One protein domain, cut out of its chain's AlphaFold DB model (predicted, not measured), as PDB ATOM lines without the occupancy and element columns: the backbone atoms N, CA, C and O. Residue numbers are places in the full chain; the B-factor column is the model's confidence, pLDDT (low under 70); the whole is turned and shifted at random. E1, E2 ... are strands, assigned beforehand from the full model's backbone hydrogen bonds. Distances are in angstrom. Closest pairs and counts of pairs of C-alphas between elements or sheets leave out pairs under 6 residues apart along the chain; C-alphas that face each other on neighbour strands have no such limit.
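This is residues 1 to 63 of the 69 residues of an uncharacterized protein of Acinetobacter seifertii (UniProt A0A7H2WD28). A single six-stranded sheet curls into a small, nearly closed barrel, whose edge strands E4 and E5 come near each other. A long loop, residues 9 to 22, lies at one end of it. The 63 printed residues hold six named strands, E1 to E6 along the chain, and no named helix. The class is all strand, and the sheet's order is E4 E3 E2 E1 E6 E5, all antiparallel. The whole is compact, with a radius of gyration of the C-alphas of 10.5 A and spans of 30 by 22 by 17 A.

E1, residues 2 to 8, and E2, residues 23 to 28, are an antiparallel hairpin at 116 degrees, with N 24 and O 3 2.8 A apart, within hydrogen-bond range. Pairing is staggered: E2 pairs with E1 over residues 23 to 25 and with E3, residues 33 to 37, over residues 25 to 28, where N 35 and O 27 are 2.8 A apart. E4, residues 43 to 47, completes a meander E1 E2 E3 E4, each strand the antiparallel neighbour of the one before; N 44 and O 36 are 2.8 A apart. E5, residues 51 to 54, and E6, residues 58 to 63, form a hairpin, with N 60 and O 52 2.8 A apart. E6 is also antiparallel to E1 at 149 degrees, with N 61 and O 4 2.7 A apart. This is a folded sheet, bent back on itself: E4 E3 E2 face E6 E5, with E1 as the hinge. The closest C-alphas of E4 and E5, Ser 47 and Tyr 53, are 6.2 A apart.

E1 begins at C-alpha 2 (1.806, 93.198, 27.467) and is 17.8 A long. E2 measures 15.6 A, E3 13.4 A, E4 13.3 A and E5 9.3 A. E6, 16.0 A, ends at C-alpha 63 (-1.043, 92.861, 22.841).

The C-alphas farthest apart, Ser 11 and Asp 30, are 29.8 A apart. The printed part has no cut; the link E1 to E2 is long. Residues 10 to 11 and 50 to 52 have pLDDT under 70.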
ATOM      1  N   MET A   1       6.324  91.595  28.144       86.25
ATOM      2  CA  MET A   1       5.092  91.248  27.401       86.25
ATOM      3  C   MET A   1       3.974  92.125  27.921       86.25
ATOM      4  O   MET A   1       4.003  92.500  29.090       86.25
ATOM      5  N   GLU A   2       2.991  92.428  27.086       89.88
ATOM      6  CA  GLU A   2       1.806  93.198  27.467       89.88
ATOM      7  C   GLU A   2       0.551  92.397  27.149       89.88
ATOM      8  O   GLU A   2       0.413  91.847  26.052       89.88
ATOM      9  N   VAL A   3      -0.354  92.318  28.122       89.50
ATOM     10  CA  VAL A   3      -1.599  91.556  28.016       89.50
ATOM     11  C   VAL A   3      -2.776  92.382  28.509       89.50
ATOM     12  O   VAL A   3      -2.617  93.230  29.381       89.50
ATOM     13  N   ARG A   4      -3.970  92.122  27.986       91.12
ATOM     14  CA  ARG A   4      -5.221  92.712  28.478       91.12
ATOM     15  C   ARG A   4      -6.294  91.653  28.638       91.12
ATOM     16  O   ARG A   4      -6.210  90.599  28.015       91.12
ATOM     17  N   ILE A   5      -7.316  91.928  29.437       89.88
ATOM     18  CA  ILE A   5      -8.484  91.045  29.515       89.88
ATOM     19  C   ILE A   5      -9.288  91.213  28.225       89.88
ATOM     20  O   ILE A   5      -9.772  92.303  27.929       89.88
ATOM     21  N   LYS A   6      -9.403  90.135  27.452       88.06
ATOM     22  CA  LYS A   6     -10.135  90.082  26.181       88.06
ATOM     23  C   LYS A   6     -11.633  89.931  26.407       88.06
ATOM     24  O   LYS A   6     -12.449  90.571  25.752       88.06
ATOM     25  N   SER A   7     -11.981  89.026  27.306       87.69
ATOM     26  CA  SER A   7     -13.347  88.643  27.625       87.69
ATOM     27  C   SER A   7     -13.398  88.203  29.079       87.69
ATOM     28  O   SER A   7     -12.418  87.688  29.619       87.69
ATOM     29  N   VAL A   8     -14.547  88.420  29.710       86.12
ATOM     30  CA  VAL A   8     -14.830  87.921  31.054       86.12
ATOM     31  C   VAL A   8     -15.815  86.770  30.954       86.12
ATOM     32  O   VAL A   8     -16.794  86.834  30.207       86.12
ATOM     33  N   ASN A   9     -15.569  85.708  31.710       82.50
ATOM     34  CA  ASN A   9     -16.551  84.657  31.897       82.50
ATOM     35  C   ASN A   9     -17.622  85.219  32.833       82.50
ATOM     36  O   ASN A   9     -17.390  85.371  34.028       82.50
ATOM     37  N   GLY A  10     -18.797  85.548  32.286       67.69
ATOM     38  CA  GLY A  10     -19.890  86.239  32.990       67.69
ATOM     39  C   GLY A  10     -20.467  85.530  34.227       67.69
ATOM     40  O   GLY A  10     -21.417  86.028  34.821       67.69
ATOM     41  N   SER A  11     -19.909  84.383  34.616       69.50
ATOM     42  CA  SER A  11     -20.257  83.641  35.829       69.50
ATOM     43  C   SER A  11     -19.534  84.149  37.080       69.50
ATOM     44  O   SER A  11     -20.056  83.974  38.179       69.50
ATOM     45  N   SER A  12     -18.364  84.782  36.934       74.94
ATOM     46  CA  SER A  12     -17.534  85.224  38.059       74.94
ATOM     47  C   SER A  12     -17.166  86.699  37.905       74.94
ATOM     48  O   SER A  12     -16.616  87.074  36.868       74.94
ATOM     49  N   PRO A  13     -17.429  87.557  38.909       77.31
ATOM     50  CA  PRO A  13     -16.934  88.924  38.867       77.31
ATOM     51  C   PRO A  13     -15.402  88.917  38.839       77.31
ATOM     52  O   PRO A  13     -14.762  88.110  39.522       77.31
ATOM     53  N   LEU A  14     -14.815  89.826  38.054       81.00
ATOM     54  CA  LEU A  14     -13.380  90.077  38.121       81.00
ATOM     55  C   LEU A  14     -13.013  90.514  39.551       81.00
ATOM     56  O   LEU A  14     -13.766  91.274  40.171       81.00
ATOM     57  N   PRO A  15     -11.873  90.061  40.094       81.12
ATOM     58  CA  PRO A  15     -11.352  90.617  41.332       81.12
ATOM     59  C   PRO A  15     -11.036  92.109  41.136       81.12
ATOM     60  O   PRO A  15     -10.789  92.560  40.023       81.12
ATOM     61  N   ALA A  16     -11.060  92.896  42.214       82.56
ATOM     62  CA  ALA A  16     -10.998  94.364  42.137       82.56
ATOM     63  C   ALA A  16      -9.724  94.919  41.465       82.56
ATOM     64  O   ALA A  16      -9.710  96.053  40.992       82.56
ATOM     65  N   ASN A  17      -8.663  94.117  41.428       83.06
ATOM     66  CA  ASN A  17      -7.381  94.413  40.799       83.06
ATOM     67  C   ASN A  17      -7.316  94.039  39.308       83.06
ATOM     68  O   ASN A  17      -6.290  94.255  38.664       83.06
ATOM     69  N   LEU A  18      -8.396  93.472  38.768       85.81
ATOM     70  CA  LEU A  18      -8.563  93.143  37.365       85.81
ATOM     71  C   LEU A  18      -9.720  93.948  36.777       85.81
ATOM     72  O   LEU A  18     -10.860  93.912  37.230       85.81
ATOM     73  N   GLN A  19      -9.402  94.663  35.716       86.38
ATOM     74  CA  GLN A  19     -10.293  95.529  34.966       86.38
ATOM     75  C   GLN A  19     -10.145  95.247  33.474       86.38
ATOM     76  O   GLN A  19      -9.041  94.987  32.978       86.38
ATOM     77  N   MET A  20     -11.276  95.297  32.767       85.19
ATOM     78  CA  MET A  20     -11.293  95.278  31.306       85.19
ATOM     79  C   MET A  20     -10.625  96.542  30.754       85.19
ATOM     80  O   MET A  20     -10.563  97.562  31.435       85.19
ATOM     81  N   ASP A  21     -10.086  96.443  29.537       85.00
ATOM     82  CA  ASP A  21      -9.397  97.531  28.823       85.00
ATOM     83  C   ASP A  21      -8.113  98.074  29.483       85.00
ATOM     84  O   ASP A  21      -7.474  98.978  28.946       85.00
ATOM     85  N   VAL A  22      -7.670  97.476  30.592       88.38
ATOM     86  CA  VAL A  22      -6.371  97.759  31.217       88.38
ATOM     87  C   VAL A  22      -5.287  96.858  30.631       88.38
ATOM     88  O   VAL A  22      -5.492  95.659  30.410       88.38
ATOM     89  N   VAL A  23      -4.115  97.448  30.381       89.94
ATOM     90  CA  VAL A  23      -2.920  96.742  29.911       89.94
ATOM     91  C   VAL A  23      -2.045  96.380  31.102       89.94
ATOM     92  O   VAL A  23      -1.554  97.250  31.814       89.94
ATOM     93  N   TYR A  24      -1.806  95.087  31.276       89.44
ATOM     94  CA  TYR A  24      -0.963  94.540  32.325       89.44
ATOM     95  C   TYR A  24       0.392  94.132  31.772       89.44
ATOM     96  O   TYR A  24       0.515  93.597  30.662       89.44
ATOM     97  N   LYS A  25       1.422  94.310  32.599       89.94
ATOM     98  CA  LYS A  25       2.756  93.800  32.297       89.94
ATOM     99  C   LYS A  25       2.823  92.319  32.629       89.94
ATOM    100  O   LYS A  25       2.545  91.897  33.754       89.94
ATOM    101  N   ALA A  26       3.242  91.539  31.643       89.06
ATOM    102  CA  ALA A  26       3.479  90.119  31.780       89.06
ATOM    103  C   ALA A  26       4.946  89.764  31.506       89.06
ATOM    104  O   ALA A  26       5.598  90.316  30.615       89.06
ATOM    105  N   VAL A  27       5.458  88.805  32.270       89.69
ATOM    106  CA  VAL A  27       6.797  88.230  32.132       89.69
ATOM    107  C   VAL A  27       6.647  86.768  31.738       89.69
ATOM    108  O   VAL A  27       5.972  86.000  32.427       89.69
ATOM    109  N   ARG A  28       7.275  86.366  30.634       87.19
ATOM    110  CA  ARG A  28       7.315  84.961  30.217       87.19
ATOM    111  C   ARG A  28       8.120  84.149  31.232       87.19
ATOM    112  O   ARG A  28       9.242  84.513  31.562       87.19
ATOM    113  N   ILE A  29       7.538  83.057  31.726       88.62
ATOM    114  CA  ILE A  29       8.228  82.083  32.584       88.62
ATOM    115  C   ILE A  29       8.914  81.039  31.708       88.62
ATOM    116  O   ILE A  29      10.081  80.727  31.908       88.62
ATOM    117  N   ASP A  30       8.168  80.482  30.751       87.25
ATOM    118  CA  ASP A  30       8.625  79.442  29.832       87.25
ATOM    119  C   ASP A  30       7.831  79.490  28.516       87.25
ATOM    120  O   ASP A  30       7.094  80.440  28.258       87.25
ATOM    121  N   ALA A  31       7.987  78.481  27.655       83.06
ATOM    122  CA  ALA A  31       7.320  78.423  26.354       83.06
ATOM    123  C   ALA A  31       5.785  78.525  26.425       83.06
ATOM    124  O   ALA A  31       5.174  79.024  25.483       83.06
ATOM    125  N   ASN A  32       5.187  78.079  27.532       85.50
ATOM    126  CA  ASN A  32       3.750  77.898  27.682       85.50
ATOM    127  C   ASN A  32       3.143  78.737  28.809       85.50
ATOM    128  O   ASN A  32       1.923  78.751  28.924       85.50
ATOM    129  N   ARG A  33       3.935  79.396  29.665       87.75
ATOM    130  CA  ARG A  33       3.438  80.097  30.865       87.75
ATOM    131  C   ARG A  33       4.046  81.481  31.049       87.75
ATOM    132  O   ARG A  33       5.244  81.673  30.854       87.75
ATOM    133  N   MET A  34       3.228  82.427  31.507       89.19
ATOM    134  CA  MET A  34       3.599  83.798  31.865       89.19
ATOM    135  C   MET A  34       3.088  84.174  33.255       89.19
ATOM    136  O   MET A  34       2.124  83.598  33.756       89.19
ATOM    137  N   LYS A  35       3.732  85.175  33.856       90.75
ATOM    138  CA  LYS A  35       3.284  85.871  35.062       90.75
ATOM    139  C   LYS A  35       2.790  87.252  34.690       90.75
ATOM    140  O   LYS A  35       3.569  88.036  34.164       90.75
ATOM    141  N   VAL A  36       1.545  87.555  35.002       88.69
ATOM    142  CA  VAL A  36       0.961  88.891  34.892       88.69
ATOM    143  C   VAL A  36       1.063  89.554  36.257       88.69
ATOM    144  O   VAL A  36       0.679  88.942  37.251       88.69
ATOM    145  N   THR A  37       1.616  90.764  36.319       88.81
ATOM    146  CA  THR A  37       1.640  91.561  37.553       88.81
ATOM    147  C   THR A  37       0.537  92.606  37.475       88.81
ATOM    148  O   THR A  37       0.532  93.424  36.556       88.81
ATOM    149  N   CYS A  38      -0.401  92.537  38.411       85.00
ATOM    150  CA  CYS A  38      -1.494  93.487  38.572       85.00
ATOM    151  C   CYS A  38      -1.019  94.738  39.326       85.00
ATOM    152  O   CYS A  38       0.006  94.709  40.012       85.00
ATOM    153  N   ASP A  39      -1.776  95.830  39.225       81.38
ATOM    154  CA  ASP A  39      -1.408  97.124  39.824       81.38
ATOM    155  C   ASP A  39      -1.332  97.091  41.359       81.38
ATOM    156  O   ASP A  39      -0.615  97.881  41.971       81.38
ATOM    157  N   ASP A  40      -2.027  96.147  41.995       81.69
ATOM    158  CA  ASP A  40      -1.987  95.905  43.439       81.69
ATOM    159  C   ASP A  40      -0.790  95.043  43.888       81.69
ATOM    160  O   ASP A  40      -0.653  94.727  45.070       81.69
ATOM    161  N   GLY A  41       0.082  94.648  42.954       82.06
ATOM    162  CA  GLY A  41       1.220  93.766  43.200       82.06
ATOM    163  C   GLY A  41       0.870  92.276  43.197       82.06
ATOM    164  O   GLY A  41       1.762  91.447  43.400       82.06
ATOM    165  N   GLN A  42      -0.389  91.902  42.947       84.56
ATOM    166  CA  GLN A  42      -0.757  90.502  42.774       84.56
ATOM    167  C   GLN A  42      -0.115  89.935  41.503       84.56
ATOM    168  O   GLN A  42      -0.047  90.590  40.463       84.56
ATOM    169  N   VAL A  43       0.344  88.684  41.580       87.75
ATOM    170  CA  VAL A  43       0.967  87.990  40.451       87.75
ATOM    171  C   VAL A  43       0.115  86.797  40.042       87.75
ATOM    172  O   VAL A  43      -0.045  85.847  40.808       87.75
ATOM    173  N   ILE A  44      -0.384  86.820  38.810       86.62
ATOM    174  CA  ILE A  44      -1.206  85.757  38.228       86.62
ATOM    175  C   ILE A  44      -0.344  84.947  37.267       86.62
ATOM    176  O   ILE A  44       0.230  85.489  36.328       86.62
ATOM    177  N   THR A  45      -0.250  83.636  37.484       88.31
ATOM    178  CA  THR A  45       0.429  82.735  36.542       88.31
ATOM    179  C   THR A  45      -0.598  82.108  35.607       88.31
ATOM    180  O   THR A  45      -1.539  81.472  36.067       88.31
ATOM    181  N   THR A  46      -0.411  82.276  34.301       85.25
ATOM    182  CA  THR A  46      -1.354  81.842  33.261       85.25
ATOM    183  C   THR A  46      -0.610  81.286  32.049       85.25
ATOM    184  O   THR A  46       0.589  81.514  31.882       85.25
ATOM    185  N   SER A  47      -1.319  80.563  31.187       82.25
ATOM    186  CA  SER A  47      -0.778  80.058  29.928       82.25
ATOM    187  C   SER A  47      -0.520  81.178  28.913       82.25
ATOM    188  O   SER A  47      -1.277  82.149  28.840       82.25
ATOM    189  N   ILE A  48       0.535  81.018  28.113       78.12
ATOM    190  CA  ILE A  48       0.873  81.870  26.970       78.12
ATOM    191  C   ILE A  48       0.224  81.279  25.726       78.12
ATOM    192  O   ILE A  48       0.736  80.348  25.109       78.12
ATOM    193  N   SER A  49      -0.903  81.852  25.344       73.38
ATOM    194  CA  SER A  49      -1.529  81.659  24.041       73.38
ATOM    195  C   SER A  49      -2.048  83.014  23.567       73.38
ATOM    196  O   SER A  49      -2.331  83.880  24.391       73.38
ATOM    197  N   LYS A  50      -2.191  83.218  22.245       64.19
ATOM    198  CA  LYS A  50      -2.761  84.465  21.677       64.19
ATOM    199  C   LYS A  50      -4.084  84.868  22.345       64.19
ATOM    200  O   LYS A  50      -4.397  86.051  22.429       64.19
ATOM    201  N   SER A  51      -4.834  83.884  22.836       64.44
ATOM    202  CA  SER A  51      -5.838  84.076  23.878       64.44
ATOM    203  C   SER A  51      -5.505  83.157  25.059       64.44
ATOM    204  O   SER A  51      -5.603  81.939  24.925       64.44
ATOM    205  N   GLY A  52      -4.975  83.710  26.152       66.38
ATOM    206  CA  GLY A  52      -4.578  82.979  27.365       66.38
ATOM    207  C   GLY A  52      -5.765  82.760  28.299       66.38
ATOM    208  O   GLY A  52      -6.694  83.554  28.285       66.38
ATOM    209  N   TYR A  53      -5.752  81.718  29.129       74.69
ATOM    210  CA  TYR A  53      -6.855  81.460  30.063       74.69
ATOM    211  C   TYR A  53      -6.627  82.168  31.403       74.69
ATOM    212  O   TYR A  53      -5.757  81.771  32.174       74.69
ATOM    213  N   LEU A  54      -7.430  83.187  31.711       79.94
ATOM    214  CA  LEU A  54      -7.456  83.871  33.007       79.94
ATOM    215  C   LEU A  54      -8.298  83.061  34.014       79.94
ATOM    216  O   LEU A  54      -9.187  83.589  34.671       79.94
ATOM    217  N   GLY A  55      -8.054  81.754  34.115       78.69
ATOM    218  CA  GLY A  55      -8.800  80.891  35.033       78.69
ATOM    219  C   GLY A  55     -10.323  81.033  34.882       78.69
ATOM    220  O   GLY A  55     -10.856  81.256  33.795       78.69
ATOM    221  N   ASP A  56     -11.022  81.003  36.011       78.25
ATOM    222  CA  ASP A  56     -12.481  81.139  36.060       78.25
ATOM    223  C   ASP A  56     -13.002  82.518  35.623       78.25
ATOM    224  O   ASP A  56     -14.204  82.680  35.417       78.25
ATOM    225  N   TRP A  57     -12.130  83.516  35.466       84.50
ATOM    226  CA  TRP A  57     -12.547  84.897  35.242       84.50
ATOM    227  C   TRP A  57     -12.640  85.289  33.767       84.50
ATOM    228  O   TRP A  57     -13.400  86.202  33.452       84.50
ATOM    229  N   GLY A  58     -11.918  84.634  32.848       86.19
ATOM    230  CA  GLY A  58     -12.004  84.978  31.423       86.19
ATOM    231  C   GLY A  58     -10.791  84.613  30.574       86.19
ATOM    232  O   GLY A  58     -10.087  83.641  30.844       86.19
ATOM    233  N   GLU A  59     -10.541  85.414  29.539       88.88
ATOM    234  CA  GLU A  59      -9.401  85.255  28.634       88.88
ATOM    235  C   GLU A  59      -8.495  86.491  28.620       88.88
ATOM    236  O   GLU A  59      -8.951  87.635  28.615       88.88
ATOM    237  N   TRP A  60      -7.191  86.249  28.532       88.94
ATOM    238  CA  TRP A  60      -6.166  87.235  28.218       88.94
ATOM    239  C   TRP A  60      -5.996  87.367  26.711       88.94
ATOM    240  O   TRP A  60      -5.993  86.371  26.001       88.94
ATOM    241  N   GLU A  61      -5.737  88.567  26.224       90.06
ATOM    242  CA  GLU A  61      -5.199  88.828  24.894       90.06
ATOM    243  C   GLU A  61      -3.784  89.376  25.028       90.06
ATOM    244  O   GLU A  61      -3.533  90.292  25.813       90.06
ATOM    245  N   ILE A  62      -2.863  88.811  24.253       89.06
ATOM    246  CA  ILE A  62      -1.488  89.298  24.176       89.06
ATOM    247  C   ILE A  62      -1.460  90.451  23.172       89.06
ATOM    248  O   ILE A  62      -1.700  90.245  21.984       89.06
ATOM    249  N   LEU A  63      -1.167  91.654  23.660       88.81
ATOM    250  CA  LEU A  63      -1.043  92.861  22.841       88.81
ATOM    251  C   LEU A  63       0.358  93.000  22.253       88.81
ATOM    252  O   LEU A  63       0.516  93.407  21.106       88.81
TER     253      LEU A  63